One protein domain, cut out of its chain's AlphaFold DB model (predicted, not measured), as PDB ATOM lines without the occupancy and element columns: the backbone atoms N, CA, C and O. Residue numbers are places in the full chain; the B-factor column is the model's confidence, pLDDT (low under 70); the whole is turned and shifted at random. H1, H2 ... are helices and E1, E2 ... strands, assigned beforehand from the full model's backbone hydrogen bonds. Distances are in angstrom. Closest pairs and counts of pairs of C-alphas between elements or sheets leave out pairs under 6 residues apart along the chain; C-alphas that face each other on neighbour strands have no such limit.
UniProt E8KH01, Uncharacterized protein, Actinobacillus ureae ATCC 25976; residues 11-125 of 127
ATOM      1  N   ALA A  11      30.027  48.700  25.061       90.56
ATOM      2  CA  ALA A  11      31.057  49.413  25.790       90.56
ATOM      3  C   ALA A  11      32.146  49.931  24.842       90.56
ATOM      4  O   ALA A  11      32.583  49.252  23.906       90.56
ATOM      5  N   VAL A  12      32.637  51.127  25.150       88.38
ATOM      6  CA  VAL A  12      33.776  51.765  24.489       88.38
ATOM      7  C   VAL A  12      34.803  52.088  25.570       88.38
ATOM      8  O   VAL A  12      34.435  52.503  26.665       88.38
ATOM      9  N   ARG A  13      36.086  51.843  25.297       85.06
ATOM     10  CA  ARG A  13      37.185  52.141  26.228       85.06
ATOM     11  C   ARG A  13      38.215  53.012  25.532       85.06
ATOM     12  O   ARG A  13      38.472  52.807  24.346       85.06
ATOM     13  N   ASP A  14      38.903  53.849  26.294       82.75
ATOM     14  CA  ASP A  14      39.920  54.775  25.778       82.75
ATOM     15  C   ASP A  14      40.977  54.062  24.936       82.75
ATOM     16  O   ASP A  14      41.301  54.478  23.828       82.75
ATOM     17  N   LYS A  15      41.458  52.905  25.405       82.38
ATOM     18  CA  LYS A  15      42.444  52.102  24.668       82.38
ATOM     19  C   LYS A  15      41.939  51.597  23.313       82.38
ATOM     20  O   LYS A  15      42.754  51.385  22.421       82.38
ATOM     21  N   ASP A  16      40.637  51.350  23.167       81.25
ATOM     22  CA  ASP A  16      40.064  50.900  21.897       81.25
ATOM     23  C   ASP A  16      39.873  52.092  20.944       81.25
ATOM     24  O   ASP A  16      40.151  51.946  19.755       81.25
ATOM     25  N   ILE A  17      39.521  53.278  21.462       81.12
ATOM     26  CA  ILE A  17      39.508  54.529  20.680       81.12
ATOM     27  C   ILE A  17      40.926  54.858  20.199       81.12
ATOM     28  O   ILE A  17      41.146  55.013  19.003       81.12
ATOM     29  N   LEU A  18      41.921  54.857  21.091       82.38
ATOM     30  CA  LEU A  18      43.328  55.085  20.736       82.38
ATOM     31  C   LEU A  18      43.846  54.050  19.729       82.38
ATOM     32  O   LEU A  18      44.559  54.392  18.788       82.38
ATOM     33  N   HIS A  19      43.476  52.775  19.889       79.88
ATOM     34  CA  HIS A  19      43.831  51.736  18.924       79.88
ATOM     35  C   HIS A  19      43.201  51.980  17.549       79.88
ATOM     36  O   HIS A  19      43.814  51.675  16.520       79.88
ATOM     37  N   ALA A  20      41.977  52.501  17.522       73.69
ATOM     38  CA  ALA A  20      41.325  52.861  16.283       73.69
ATOM     39  C   ALA A  20      41.979  54.091  15.645       73.69
ATOM     40  O   ALA A  20      42.295  54.028  14.467       73.69
ATOM     41  N   LEU A  21      42.285  55.136  16.418       74.62
ATOM     42  CA  LEU A  21      42.889  56.391  15.954       74.62
ATOM     43  C   LEU A  21      44.369  56.288  15.548       74.62
ATOM     44  O   LEU A  21      44.862  57.172  14.855       74.62
ATOM     45  N   ARG A  22      45.068  55.214  15.935       73.38
ATOM     46  CA  ARG A  22      46.522  55.061  15.762       73.38
ATOM     47  C   ARG A  22      47.037  55.379  14.345       73.38
ATOM     48  O   ARG A  22      46.562  54.820  13.351       73.38
ATOM     49  N   ASP A  23      48.138  56.129  14.301       54.38
ATOM     50  CA  ASP A  23      48.831  56.673  13.117       54.38
ATOM     51  C   ASP A  23      49.078  55.672  11.982       54.38
ATOM     52  O   ASP A  23      48.992  56.010  10.805       54.38
ATOM     53  N   THR A  24      49.319  54.397  12.296       58.19
ATOM     54  CA  THR A  24      49.533  53.346  11.285       58.19
ATOM     55  C   THR A  24      48.327  53.116  10.368       58.19
ATOM     56  O   THR A  24      48.487  52.555   9.284       58.19
ATOM     57  N   LYS A  25      47.120  53.512  10.799       59.16
ATOM     58  CA  LYS A  25      45.904  53.502   9.970       59.16
ATOM     59  C   LYS A  25      45.675  54.839   9.269       59.16
ATOM     60  O   LYS A  25      45.197  54.828   8.138       59.16
ATOM     61  N   GLN A  26      46.067  55.953   9.893       58.72
ATOM     62  CA  GLN A  26      46.042  57.279   9.265       58.72
ATOM     63  C   GLN A  26      46.986  57.349   8.059       58.72
ATOM     64  O   GLN A  26      46.569  57.769   6.987       58.72
ATOM     65  N   ALA A  27      48.204  56.811   8.181       57.00
ATOM     66  CA  ALA A  27      49.180  56.738   7.089       57.00
ATOM     67  C   ALA A  27      48.697  55.910   5.880       57.00
ATOM     68  O   ALA A  27      49.256  56.009   4.793       57.00
ATOM     69  N   LYS A  28      47.666  55.078   6.071       60.62
ATOM     70  CA  LYS A  28      47.048  54.244   5.035       60.62
ATOM     71  C   LYS A  28      45.680  54.770   4.571       60.62
ATOM     72  O   LYS A  28      45.035  54.087   3.790       60.62
ATOM     73  N   GLY A  29      45.212  55.915   5.083       62.88
ATOM     74  CA  GLY A  29      43.921  56.520   4.711       62.88
ATOM     75  C   GLY A  29      42.676  55.700   5.081       62.88
ATOM     76  O   GLY A  29      41.575  56.023   4.660       62.88
ATOM     77  N   ILE A  30      42.831  54.638   5.874       68.38
ATOM     78  CA  ILE A  30      41.780  53.642   6.156       68.38
ATOM     79  C   ILE A  30      41.100  53.861   7.506       68.38
ATOM     80  O   ILE A  30      40.443  52.952   8.013       68.38
ATOM     81  N   ASN A  31      41.277  55.021   8.132       73.94
ATOM     82  CA  ASN A  31      40.661  55.307   9.420       73.94
ATOM     83  C   ASN A  31      39.414  56.168   9.267       73.94
ATOM     84  O   ASN A  31      39.363  57.011   8.376       73.94
ATOM     85  N   LEU A  32      38.441  55.985  10.161       79.38
ATOM     86  CA  LEU A  32      37.342  56.941  10.237       79.38
ATOM     87  C   LEU A  32      37.830  58.252  10.869       79.38
ATOM     88  O   LEU A  32      38.701  58.206  11.749       79.38
ATOM     89  N   PRO A  33      37.292  59.398  10.418       81.62
ATOM     90  CA  PRO A  33      37.702  60.714  10.891       81.62
ATOM     91  C   PRO A  33      37.355  60.903  12.377       81.62
ATOM     92  O   PRO A  33      36.514  60.183  12.920       81.62
ATOM     93  N   ILE A  34      38.021  61.835  13.063       83.38
ATOM     94  CA  ILE A  34      37.849  62.014  14.515       83.38
ATOM     95  C   ILE A  34      36.411  62.409  14.873       83.38
ATOM     96  O   ILE A  34      35.856  61.899  15.842       83.38
ATOM     97  N   GLU A  35      35.766  63.188  14.009       86.62
ATOM     98  CA  GLU A  35      34.380  63.641  14.125       86.62
ATOM     99  C   GLU A  35      33.399  62.456  14.171       86.62
ATOM    100  O   GLU A  35      32.364  62.510  14.837       86.62
ATOM    101  N   PHE A  36      33.734  61.337  13.514       87.75
ATOM    102  CA  PHE A  36      32.944  60.109  13.616       87.75
ATOM    103  C   PHE A  36      32.987  59.533  15.037       87.75
ATOM    104  O   PHE A  36      31.966  59.081  15.553       87.75
ATOM    105  N   TRP A  37      34.164  59.539  15.669       86.00
ATOM    106  CA  TRP A  37      34.358  58.999  17.016       86.00
ATOM    107  C   TRP A  37      33.699  59.865  18.084       86.00
ATOM    108  O   TRP A  37      33.120  59.322  19.024       86.00
ATOM    109  N   GLU A  38      33.722  61.185  17.910       88.62
ATOM    110  CA  GLU A  38      33.003  62.126  18.775       88.62
ATOM    111  C   GLU A  38      31.486  61.890  18.744       88.62
ATOM    112  O   GLU A  38      30.807  62.031  19.760       88.62
ATOM    113  N   GLN A  39      30.957  61.454  17.598       90.50
ATOM    114  CA  GLN A  39      29.536  61.164  17.403       90.50
ATOM    115  C   GLN A  39      29.193  59.672  17.487       90.50
ATOM    116  O   GLN A  39      28.090  59.272  17.102       90.50
ATOM    117  N   LEU A  40      30.098  58.830  18.000       88.81
ATOM    118  CA  LEU A  40      29.944  57.375  17.975       88.81
ATOM    119  C   LEU A  40      28.583  56.878  18.507       88.81
ATOM    120  O   LEU A  40      28.004  56.011  17.854       88.81
ATOM    121  N   PRO A  41      28.013  57.399  19.615       90.19
ATOM    122  CA  PRO A  41      26.689  56.970  20.071       90.19
ATOM    123  C   PRO A  41      25.580  57.176  19.028       90.19
ATOM    124  O   PRO A  41      24.761  56.282  18.821       90.19
ATOM    125  N   GLU A  42      25.578  58.314  18.330       91.62
ATOM    126  CA  GLU A  42      24.604  58.609  17.272       91.62
ATOM    127  C   GLU A  42      24.864  57.778  16.012       91.62
ATOM    128  O   GLU A  42      23.928  57.288  15.377       91.62
ATOM    129  N   LYS A  43      26.137  57.529  15.685       91.31
ATOM    130  CA  LYS A  43      26.513  56.625  14.591       91.31
ATOM    131  C   LYS A  43      26.068  55.190  14.877       91.31
ATOM    132  O   LYS A  43      25.555  54.518  13.991       91.31
ATOM    133  N   LEU A  44      26.202  54.692  16.105       91.19
ATOM    134  CA  LEU A  44      25.756  53.338  16.459       91.19
ATOM    135  C   LEU A  44      24.236  53.156  16.337       91.19
ATOM    136  O   LEU A  44      23.784  52.040  16.091       91.19
ATOM    137  N   ARG A  45      23.454  54.232  16.476       91.19
ATOM    138  CA  ARG A  45      21.995  54.206  16.286       91.19
ATOM    139  C   ARG A  45      21.574  54.184  14.821       91.19
ATOM    140  O   ARG A  45      20.508  53.659  14.520       91.19
ATOM    141  N   ASN A  46      22.400  54.735  13.933       92.12
ATOM    142  CA  ASN A  46      22.053  54.958  12.531       92.12
ATOM    143  C   ASN A  46      23.069  54.320  11.559       92.12
ATOM    144  O   ASN A  46      23.673  55.033  10.752       92.12
ATOM    145  N   PRO A  47      23.316  52.996  11.618       93.75
ATOM    146  CA  PRO A  47      24.065  52.326  10.561       93.75
ATOM    147  C   PRO A  47      23.229  52.247   9.272       93.75
ATOM    148  O   PRO A  47      22.005  52.326   9.311       93.75
ATOM    149  N   LYS A  48      23.879  52.015   8.129       93.44
ATOM    150  CA  LYS A  48      23.206  51.574   6.893       93.44
ATOM    151  C   LYS A  48      22.830  50.092   6.971       93.44
ATOM    152  O   LYS A  48      21.743  49.693   6.567       93.44
ATOM    153  N   ALA A  49      23.743  49.278   7.495       94.00
ATOM    154  CA  ALA A  49      23.544  47.847   7.666       94.00
ATOM    155  C   ALA A  49      24.306  47.322   8.883       94.00
ATOM    156  O   ALA A  49      25.341  47.871   9.271       94.00
ATOM    157  N   ILE A  50      23.808  46.227   9.450       93.81
ATOM    158  CA  ILE A  50      24.492  45.456  10.486       93.81
ATOM    159  C   ILE A  50      24.693  44.044   9.957       93.81
ATOM    160  O   ILE A  50      23.726  43.353   9.632       93.81
ATOM    161  N   LEU A  51      25.952  43.620   9.882       94.25
ATOM    162  CA  LEU A  51      26.337  42.296   9.406       94.25
ATOM    163  C   LEU A  51      26.901  41.454  10.548       94.25
ATOM    164  O   LEU A  51      27.570  41.981  11.439       94.25
ATOM    165  N   LEU A  52      26.695  40.145  10.482       93.19
ATOM    166  CA  LEU A  52      27.318  39.164  11.357       93.19
ATOM    167  C   LEU A  52      28.525  38.539  10.662       93.19
ATOM    168  O   LEU A  52      28.393  37.828   9.666       93.19
ATOM    169  N   GLN A  53      29.702  38.763  11.239       92.31
ATOM    170  CA  GLN A  53      30.872  37.940  10.984       92.31
ATOM    171  C   GLN A  53      30.946  36.862  12.066       92.31
ATOM    172  O   GLN A  53      31.329  37.139  13.208       92.31
ATOM    173  N   ALA A  54      30.584  35.636  11.696       90.75
ATOM    174  CA  ALA A  54      30.598  34.496  12.603       90.75
ATOM    175  C   ALA A  54      32.038  34.094  12.962       90.75
ATOM    176  O   ALA A  54      32.963  34.250  12.155       90.75
ATOM    177  N   LYS A  55      32.241  33.548  14.163       89.31
ATOM    178  CA  LYS A  55      33.557  33.088  14.641       89.31
ATOM    179  C   LYS A  55      34.244  32.111  13.678       89.31
ATOM    180  O   LYS A  55      35.463  32.160  13.536       89.31
ATOM    181  N   GLU A  56      33.488  31.268  12.971       88.56
ATOM    182  CA  GLU A  56      34.007  30.300  11.994       88.56
ATOM    183  C   GLU A  56      34.643  30.984  10.777       88.56
ATOM    184  O   GLU A  56      35.534  30.425  10.140       88.56
ATOM    185  N   GLN A  57      34.222  32.212  10.469       86.62
ATOM    186  CA  GLN A  57      34.761  33.025   9.377       86.62
ATOM    187  C   GLN A  57      36.030  33.787   9.793       86.62
ATOM    188  O   GLN A  57      36.630  34.497   8.981       86.62
ATOM    189  N   GLN A  58      36.448  33.680  11.058       84.44
ATOM    190  CA  GLN A  58      37.609  34.383  11.583       84.44
ATOM    191  C   GLN A  58      38.833  33.469  11.663       84.44
ATOM    192  O   GLN A  58      38.767  32.305  12.039       84.44
ATOM    193  N   ARG A  59      40.010  34.032  11.356       83.88
ATOM    194  CA  ARG A  59      41.287  33.290  11.383       83.88
ATOM    195  C   ARG A  59      41.659  32.782  12.780       83.88
ATOM    196  O   ARG A  59      42.406  31.819  12.910       83.88
ATOM    197  N   ASN A  60      41.192  33.462  13.827       83.25
ATOM    198  CA  ASN A  60      41.475  33.100  15.208       83.25
ATOM    199  C   ASN A  60      40.370  32.181  15.744       83.25
ATOM    200  O   ASN A  60      39.253  32.636  15.964       83.25
ATOM    201  N   LYS A  61      40.717  30.921  16.031       78.06
ATOM    202  CA  LYS A  61      39.795  29.897  16.556       78.06
ATOM    203  C   LYS A  61      39.173  30.245  17.914       78.06
ATOM    204  O   LYS A  61      38.137  29.695  18.260       78.06
ATOM    205  N   ASN A  62      39.795  31.151  18.669       80.44
ATOM    206  CA  ASN A  62      39.303  31.616  19.968       80.44
ATOM    207  C   ASN A  62      38.510  32.926  19.864       80.44
ATOM    208  O   ASN A  62      38.264  33.581  20.878       80.44
ATOM    209  N   ALA A  63      38.199  33.384  18.652       82.94
ATOM    210  CA  ALA A  63      37.432  34.599  18.486       82.94
ATOM    211  C   ALA A  63      35.936  34.354  18.707       82.94
ATOM    212  O   ALA A  63      35.424  33.260  18.482       82.94
ATOM    213  N   GLY A  64      35.256  35.386  19.198       86.50
ATOM    214  CA  GLY A  64      33.800  35.429  19.253       86.50
ATOM    215  C   GLY A  64      33.234  36.089  18.002       86.50
ATOM    216  O   GLY A  64      33.972  36.689  17.217       86.50
ATOM    217  N   ASP A  65      31.918  36.014  17.866       91.88
ATOM    218  CA  ASP A  65      31.191  36.670  16.789       91.88
ATOM    219  C   ASP A  65      31.391  38.193  16.817       91.88
ATOM    220  O   ASP A  65      31.587  38.820  17.869       91.88
ATOM    221  N   VAL A  66      31.354  38.799  15.632       92.38
ATOM    222  CA  VAL A  66      31.564  40.235  15.452       92.38
ATOM    223  C   VAL A  66      30.425  40.830  14.650       92.38
ATOM    224  O   VAL A  66      30.118  40.370  13.553       92.38
ATOM    225  N   LEU A  67      29.844  41.902  15.180       93.12
ATOM    226  CA  LEU A  67      28.908  42.737  14.445       93.12
ATOM    227  C   LEU A  67      29.679  43.811  13.685       93.12
ATOM    228  O   LEU A  67      30.517  44.515  14.256       93.12
ATOM    229  N   LEU A  68      29.387  43.937  12.397       92.69
ATOM    230  CA  LEU A  68      29.939  44.964  11.526       92.69
ATOM    231  C   LEU A  68      28.845  45.984  11.231       92.69
ATOM    232  O   LEU A  68      27.886  45.685  10.526       92.69
ATOM    233  N   PHE A  69      29.005  47.181  11.782       93.69
ATOM    234  CA  PHE A  69      28.131  48.321  11.532       93.69
ATOM    235  C   PHE A  69      28.684  49.072  10.334       93.69
ATOM    236  O   PHE A  69      29.832  49.514  10.377       93.69
ATOM    237  N   ILE A  70      27.899  49.168   9.268       92.31
ATOM    238  CA  ILE A  70      28.323  49.727   7.985       92.31
ATOM    239  C   ILE A  70      27.761  51.133   7.819       92.31
ATOM    240  O   ILE A  70      26.592  51.377   8.114       92.31
ATOM    241  N   TYR A  71      28.599  52.034   7.320       90.12
ATOM    242  CA  TYR A  71      28.323  53.454   7.160       90.12
ATOM    243  C   TYR A  71      28.637  53.878   5.729       90.12
ATOM    244  O   TYR A  71      29.782  53.789   5.289       90.12
ATOM    245  N   GLU A  72      27.623  54.317   4.988       79.44
ATOM    246  CA  GLU A  72      27.775  54.683   3.576       79.44
ATOM    247  C   GLU A  72      28.478  56.025   3.393       79.44
ATOM    248  O   GLU A  72      29.444  56.103   2.636       79.44
ATOM    249  N   THR A  73      28.050  57.053   4.130       75.44
ATOM    250  CA  THR A  73      28.591  58.416   4.030       75.44
ATOM    251  C   THR A  73      30.090  58.451   4.308       75.44
ATOM    252  O   THR A  73      30.858  59.065   3.576       75.44
ATOM    253  N   GLU A  74      30.523  57.744   5.345       75.31
ATOM    254  CA  GLU A  74      31.921  57.668   5.756       75.31
ATOM    255  C   GLU A  74      32.696  56.576   5.018       75.31
ATOM    256  O   GLU A  74      33.887  56.400   5.281       75.31
ATOM    257  N   LYS A  75      32.021  55.811   4.142       80.25
ATOM    258  CA  LYS A  75      32.537  54.574   3.545       80.25
ATOM    259  C   LYS A  75      33.247  53.736   4.601       80.25
ATOM    260  O   LYS A  75      34.412  53.393   4.460       80.25
ATOM    261  N   GLY A  76      32.581  53.509   5.727       84.00
ATOM    262  CA  GLY A  76      33.194  53.045   6.963       84.00
ATOM    263  C   GLY A  76      32.543  51.790   7.512       84.00
ATOM    264  O   GLY A  76      31.374  51.507   7.263       84.00
ATOM    265  N   LYS A  77      33.291  51.048   8.324       88.94
ATOM    266  CA  LYS A  77      32.744  50.006   9.190       88.94
ATOM    267  C   LYS A  77      33.245  50.151  10.614       88.94
ATOM    268  O   LYS A  77      34.431  50.402  10.818       88.94
ATOM    269  N   VAL A  78      32.375  49.905  11.585       90.56
ATOM    270  CA  VAL A  78      32.728  49.722  12.997       90.56
ATOM    271  C   VAL A  78      32.547  48.253  13.356       90.56
ATOM    272  O   VAL A  78      31.498  47.667  13.099       90.56
ATOM    273  N   ALA A  79      33.569  47.650  13.957       91.00
ATOM    274  CA  ALA A  79      33.531  46.269  14.420       91.00
ATOM    275  C   ALA A  79      33.280  46.208  15.930       91.00
ATOM    276  O   ALA A  79      34.070  46.730  16.730       91.00
ATOM    277  N   ILE A  80      32.215  45.505  16.310       92.06
ATOM    278  CA  ILE A  80      31.815  45.262  17.694       92.06
ATOM    279  C   ILE A  80      31.982  43.779  17.992       92.06
ATOM    280  O   ILE A  80      31.321  42.938  17.389       92.06
ATOM    281  N   LYS A  81      32.871  43.442  18.928       91.19
ATOM    282  CA  LYS A  81      33.021  42.057  19.392       91.19
ATOM    283  C   LYS A  81      31.915  41.736  20.380       91.19
ATOM    284  O   LYS A  81      31.802  42.451  21.376       91.19
ATOM    285  N   MET A  82      31.156  40.678  20.117       90.50
ATOM    286  CA  MET A  82      30.107  40.229  21.025       90.50
ATOM    287  C   MET A  82      30.681  39.442  22.202       90.50
ATOM    288  O   MET A  82      31.729  38.803  22.078       90.50
ATOM    289  N   ASP A  83      29.988  39.517  23.340       88.50
ATOM    290  CA  ASP A  83      30.241  38.721  24.549       88.50
ATOM    291  C   ASP A  83      31.707  38.704  25.011       88.50
ATOM    292  O   ASP A  83      32.228  37.703  25.515       88.50
ATOM    293  N   TYR A  84      32.393  39.834  24.847       85.56
ATOM    294  CA  TYR A  84      33.782  39.969  25.241       85.56
ATOM    295  C   TYR A  84      33.884  40.008  26.767       85.56
ATOM    296  O   TYR A  84      33.333  40.895  27.423       85.56
ATOM    297  N   GLU A  85      34.618  39.049  27.331       86.50
ATOM    298  CA  GLU A  85      34.822  38.970  28.773       86.50
ATOM    299  C   GLU A  85      35.730  40.109  29.256       86.50
ATOM    300  O   GLU A  85      36.889  40.255  28.852       86.50
ATOM    301  N   VAL A  86      35.191  40.922  30.157       83.44
ATOM    302  CA  VAL A  86      35.901  41.959  30.891       83.44
ATOM    303  C   VAL A  86      35.825  41.670  32.381       83.44
ATOM    304  O   VAL A  86      34.786  41.305  32.921       83.44
ATOM    305  N   LYS A  87      36.953  41.848  33.069       84.38
ATOM    306  CA  LYS A  87      37.009  41.772  34.529       84.38
ATOM    307  C   LYS A  87      36.798  43.171  35.082       84.38
ATOM    308  O   LYS A  87      37.711  43.994  35.008       84.38
ATOM    309  N   ILE A  88      35.606  43.429  35.603       81.19
ATOM    310  CA  ILE A  88      35.240  44.709  36.210       81.19
ATOM    311  C   ILE A  88      35.332  44.541  37.722       81.19
ATOM    312  O   ILE A  88      34.910  43.524  38.273       81.19
ATOM    313  N   LYS A  89      35.960  45.508  38.392       83.06
ATOM    314  CA  LYS A  89      35.953  45.549  39.851       83.06
ATOM    315  C   LYS A  89      34.584  46.060  40.277       83.06
ATOM    316  O   LYS A  89      34.222  47.173  39.922       83.06
ATOM    317  N   ASP A  90      33.848  45.236  40.999       81.00
ATOM    318  CA  ASP A  90      32.609  45.653  41.629       81.00
ATOM    319  C   ASP A  90      32.940  46.608  42.784       81.00
ATOM    320  O   ASP A  90      33.741  46.274  43.661       81.00
ATOM    321  N   GLU A  91      32.375  47.812  42.753       78.31
ATOM    322  CA  GLU A  91      32.622  48.846  43.762       78.31
ATOM    323  C   GLU A  91      31.986  48.488  45.109       78.31
ATOM    324  O   GLU A  91      32.542  48.832  46.149       78.31
ATOM    325  N   LEU A  92      30.885  47.726  45.098       79.50
ATOM    326  CA  LEU A  92      30.176  47.298  46.307       79.50
ATOM    327  C   LEU A  92      30.899  46.157  47.029       79.50
ATOM    328  O   LEU A  92      31.080  46.212  48.243       79.50
ATOM    329  N   SER A  93      31.329  45.116  46.305       81.38
ATOM    330  CA  SER A  93      31.999  43.955  46.916       81.38
ATOM    331  C   SER A  93      33.530  44.005  46.886       81.38
ATOM    332  O   SER A  93      34.187  43.161  47.497       81.38
ATOM    333  N   GLY A  94      34.126  44.934  46.133       82.25
ATOM    334  CA  GLY A  94      35.572  45.031  45.913       82.25
ATOM    335  C   GLY A  94      36.174  43.897  45.069       82.25
ATOM    336  O   GLY A  94      37.378  43.921  44.783       82.25
ATOM    337  N   LYS A  95      35.373  42.906  44.652       84.62
ATOM    338  CA  LYS A  95      35.815  41.726  43.896       84.62
ATOM    339  C   LYS A  95      35.830  42.006  42.394       84.62
ATOM    340  O   LYS A  95      35.035  42.780  41.874       84.62
ATOM    341  N   LYS A  96      36.736  41.344  41.668       83.69
ATOM    342  CA  LYS A  96      36.736  41.367  40.198       83.69
ATOM    343  C   LYS A  96      35.744  40.332  39.684       83.69
ATOM    344  O   LYS A  96      35.995  39.137  39.826       83.69
ATOM    345  N   LEU A  97      34.659  40.789  39.075       83.25
ATOM    346  CA  LEU A  97      33.668  39.932  38.438       83.25
ATOM    347  C   LEU A  97      33.910  39.906  36.929       83.25
ATOM    348  O   LEU A  97      34.173  40.937  36.306       83.25
ATOM    349  N   ALA A  98      33.858  38.708  36.352       84.88
ATOM    350  CA  ALA A  98      33.856  38.543  34.908       84.88
ATOM    351  C   ALA A  98      32.455  38.882  34.385       84.88
ATOM    352  O   ALA A  98      31.477  38.234  34.751       84.88
ATOM    353  N   GLN A  99      32.366  39.906  33.543       84.00
ATOM    354  CA  GLN A  99      31.155  40.260  32.813       84.00
ATOM    355  C   GLN A  99      31.421  40.182  31.317       84.00
ATOM    356  O   GLN A  99      32.506  40.517  30.846       84.00
ATOM    357  N   LYS A 100      30.414  39.756  30.563       87.38
ATOM    358  CA  LYS A 100      30.453  39.745  29.103       87.38
ATOM    359  C   LYS A 100      29.740  40.979  28.579       87.38
ATOM    360  O   LYS A 100      28.570  41.195  28.886       87.38
ATOM    361  N   LEU A 101      30.465  41.786  27.814       89.38
ATOM    362  CA  LEU A 101      29.966  43.011  27.195       89.38
ATOM    363  C   LEU A 101      30.269  42.988  25.700       89.38
ATOM    364  O   LEU A 101      31.266  42.404  25.272       89.38
ATOM    365  N   ASN A 102      29.464  43.690  24.907       90.56
ATOM    366  CA  ASN A 102      29.818  43.946  23.517       90.56
ATOM    367  C   ASN A 102      30.789  45.124  23.484       90.56
ATOM    368  O   ASN A 102      30.545  46.133  24.140       90.56
ATOM    369  N   VAL A 103      31.903  45.018  22.761       89.88
ATOM    370  CA  VAL A 103      32.961  46.041  22.813       89.88
ATOM    371  C   VAL A 103      33.320  46.536  21.422       89.88
ATOM    372  O   VAL A 103      33.674  45.739  20.548       89.88
ATOM    373  N   VAL A 104      33.302  47.858  21.246       89.56
ATOM    374  CA  VAL A 104      33.818  48.518  20.039       89.56
ATOM    375  C   VAL A 104      35.331  48.324  19.981       89.56
ATOM    376  O   VAL A 104      36.043  48.647  20.930       89.56
ATOM    377  N   ARG A 105      35.837  47.759  18.880       81.88
ATOM    378  CA  ARG A 105      37.265  47.418  18.746       81.88
ATOM    379  C   ARG A 105      38.017  48.221  17.712       81.88
ATOM    380  O   ARG A 105      39.198  48.496  17.893       81.88
ATOM    381  N   THR A 106      37.378  48.500  16.591       77.00
ATOM    382  CA  THR A 106      37.992  49.251  15.505       77.00
ATOM    383  C   THR A 106      36.899  49.872  14.670       77.00
ATOM    384  O   THR A 106      35.819  49.298  14.542       77.00
ATOM    385  N   ALA A 107      37.231  50.987  14.041       73.88
ATOM    386  CA  ALA A 107      36.571  51.390  12.822       73.88
ATOM    387  C   ALA A 107      37.595  51.498  11.698       73.88
ATOM    388  O   ALA A 107      38.789  51.667  11.961       73.88
ATOM    389  N   SER A 108      37.156  51.296  10.467       77.31
ATOM    390  CA  SER A 108      38.005  51.448   9.293       77.31
ATOM    391  C   SER A 108      37.178  51.881   8.098       77.31
ATOM    392  O   SER A 108      36.018  51.483   7.990       77.31
ATOM    393  N   ALA A 109      37.790  52.608   7.172       77.19
ATOM    394  CA  ALA A 109      37.223  52.799   5.850       77.19
ATOM    395  C   ALA A 109      37.110  51.448   5.113       77.19
ATOM    396  O   ALA A 109      37.846  50.491   5.387       77.19
ATOM    397  N   VAL A 110      36.150  51.369   4.208       76.62
ATOM    398  CA  VAL A 110      35.827  50.252   3.331       76.62
ATOM    399  C   VAL A 110      35.500  50.869   1.982       76.62
ATOM    400  O   VAL A 110      34.457  51.489   1.810       76.62
ATOM    401  N   GLU A 111      36.412  50.722   1.031       69.31
ATOM    402  CA  GLU A 111      36.234  51.286  -0.311       69.31
ATOM    403  C   GLU A 111      35.216  50.493  -1.138       69.31
ATOM    404  O   GLU A 111      34.510  51.069  -1.962       69.31
ATOM    405  N   ASP A 112      35.118  49.186  -0.878       78.19
ATOM    406  CA  ASP A 112      34.272  48.252  -1.611       78.19
ATOM    407  C   ASP A 112      33.480  47.351  -0.651       78.19
ATOM    408  O   ASP A 112      34.021  46.461   0.017       78.19
ATOM    409  N   PHE A 113      32.170  47.592  -0.581       79.50
ATOM    410  CA  PHE A 113      31.253  46.827   0.260       79.50
ATOM    411  C   PHE A 113      30.914  45.442  -0.308       79.50
ATOM    412  O   PHE A 113      30.405  44.609   0.442       79.50
ATOM    413  N   THR A 114      31.227  45.139  -1.574       79.00
ATOM    414  CA  THR A 114      30.940  43.816  -2.164       79.00
ATOM    415  C   THR A 114      31.697  42.696  -1.448       79.00
ATOM    416  O   THR A 114      31.170  41.598  -1.263       79.00
ATOM    417  N   GLN A 115      32.883  43.004  -0.913       78.56
ATOM    418  CA  GLN A 115      33.693  42.095  -0.097       78.56
ATOM    419  C   GLN A 115      33.002  41.682   1.212       78.56
ATOM    420  O   GLN A 115      33.406  40.711   1.851       78.56
ATOM    421  N   LEU A 116      31.966  42.416   1.630       83.38
ATOM    422  CA  LEU A 116      31.172  42.118   2.818       83.38
ATOM    423  C   LEU A 116      29.969  41.212   2.521       83.38
ATOM    424  O   LEU A 116      29.324  40.760   3.462       83.38
ATOM    425  N   GLY A 117      29.690  40.903   1.249       80.38
ATOM    426  CA  GLY A 117      28.566  40.051   0.843       80.38
ATOM    427  C   GLY A 117      28.656  38.600   1.335       80.38
ATOM    428  O   GLY A 117      27.671  37.872   1.281       80.38
ATOM    429  N   ALA A 118      29.817  38.179   1.848       86.12
ATOM    430  CA  ALA A 118      30.005  36.878   2.488       86.12
ATOM    431  C   ALA A 118      29.473  36.814   3.938       86.12
ATOM    432  O   ALA A 118      29.426  35.733   4.528       86.12
ATOM    433  N   PHE A 119      29.123  37.957   4.537       90.94
ATOM    434  CA  PHE A 119      28.595  38.040   5.898       90.94
ATOM    435  C   PHE A 119      27.067  38.042   5.901       90.94
ATOM    436  O   PHE A 119      26.431  38.578   4.994       90.94
ATOM    437  N   GLU A 120      26.467  37.459   6.940       92.38
ATOM    438  CA  GLU A 120      25.010  37.464   7.095       92.38
ATOM    439  C   GLU A 120      24.535  38.889   7.407       92.38
ATOM    440  O   GLU A 120      25.041  39.530   8.328       92.38
ATOM    441  N   VAL A 121      23.545  39.387   6.666       93.69
ATOM    442  CA  VAL A 121      22.893  40.669   6.963       93.69
ATOM    443  C   VAL A 121      21.865  40.447   8.070       93.69
ATOM    444  O   VAL A 121      20.895  39.715   7.883       93.69
ATOM    445  N   LEU A 122      22.056  41.095   9.218       92.69
ATOM    446  CA  LEU A 122      21.107  41.049  10.331       92.69
ATOM    447  C   LEU A 122      20.075  42.179  10.265       92.69
ATOM    448  O   LEU A 122      18.949  42.007  10.732       92.69
ATOM    449  N   TRP A 123      20.459  43.336   9.719       93.75
ATOM    450  CA  TRP A 123      19.601  44.515   9.595       93.75
ATOM    451  C   TRP A 123      20.074  45.436   8.461       93.75
ATOM    452  O   TRP A 123      21.279  45.544   8.218       93.75
ATOM    453  N   GLY A 124      19.136  46.130   7.811       92.94
ATOM    454  CA  GLY A 124      19.410  47.075   6.723       92.94
ATOM    455  C   GLY A 124      19.742  46.395   5.391       92.94
ATOM    456  O   GLY A 124      19.314  45.268   5.136       92.94
ATOM    457  N   SER A 125      20.499  47.082   4.533       89.81
ATOM    458  CA  SER A 125      20.924  46.571   3.221       89.81
ATOM    459  C   SER A 125      22.285  47.123   2.798       89.81
ATOM    460  O   SER A 125      22.659  48.236   3.155       89.81
TER     461      SER A 125
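This is residues 11 to 125 of the 127 residues of an uncharacterized protein of Actinobacillus ureae ATCC 25976 (UniProt E8KH01). Look for one strongly twisted sheet of five strands whose long hairpin, E3 and E4, bends and reaches well past the other strands as an arm, making the long axis. H1 and H4 pack on one face of the sheet, with H2 and H3 between them along the chain, and H5 lies by the sheet in the link from E4 to E5. The printed part has 115 residues, with five named helices and five named strands in the order H1 H2 H3 H4 E1 E2 E3 E4 H5 E5, of mixed class. The sheet's order is E4 E3 E2 E1 E5, all antiparallel, and E1 to E4 form a meander, each strand the antiparallel neighbour of the one before. The whole is compact, with a radius of gyration of the C-alphas of 15.3 A, yet elongated, spanning 48 by 31 by 26 A.

Find C-alpha 14 at (39.920, 54.775, 25.778); from there H1 runs to residue 21, 10.4 A. Next come H2, residues 23 to 26, 4.8 A, H3, residues 34 to 38, 6.5 A, and H4, residues 40 to 45, 8.7 A. E1 holds residues 49 to 53, 12.8 A, and E2 residues 66 to 71, 15.9 A. E3 runs from residue 76 to C-alpha 89 at (35.953, 45.549, 39.851), 33.8 A, and E4 from 96 to 109, 36.2 A. H5 is residues 113 to 116, 5.4 A; E5 is residues 120 to 124, 11.1 A, ending at C-alpha 124 at (19.410, 47.075, 6.723).

In the sheet, look at N 84 and O 101 of the hairpin E3 and E4, 2.8 A apart, then at N 69 and O 78 of E2 and E3, 2.9 A. Between the neighbour strands E2 and E1, N 68 and O 51 are within hydrogen-bond range at 2.8 A, and between the neighbour strands E1 and E5, N 50 and O 123 are within hydrogen-bond range at 2.9 A. E3 bends by 67 degrees at residue 83, E4 by 62 degrees at residue 99. H1 is on the sheet at a height of 5.9 A, only just over E4, with 3 of its C-alphas falling on it; the closest C-alphas are those of Ala 20 and Thr 106, 5.0 A. H4, on the same face at 9.0 A, runs across the strands over E3, at 72 degrees on the local plane, which is fitted to 6 C-alphas. H3 is close to H4 but not clearly touching it, Phe 36 and Lys 43 being closest with C-alphas 7.4 A apart. H2 is only just not on the sheet, with 4 pairs of C-alphas within 10 A, and H5 only grazes it. In H1, H3 and H4 every O i to N i+4 pair is within hydrogen-bond range; H2 and H5 are too short for such a pair.

The two C-alphas farthest apart are those of Ser 93 and Thr 114, 49.1 A. The printed part has no cut, and the one long link is E1 to E2, residues 54 to 65. The mean pLDDT of the printed part is 83.7; look for values under 70 at residues 23 to 30 and at residue 111.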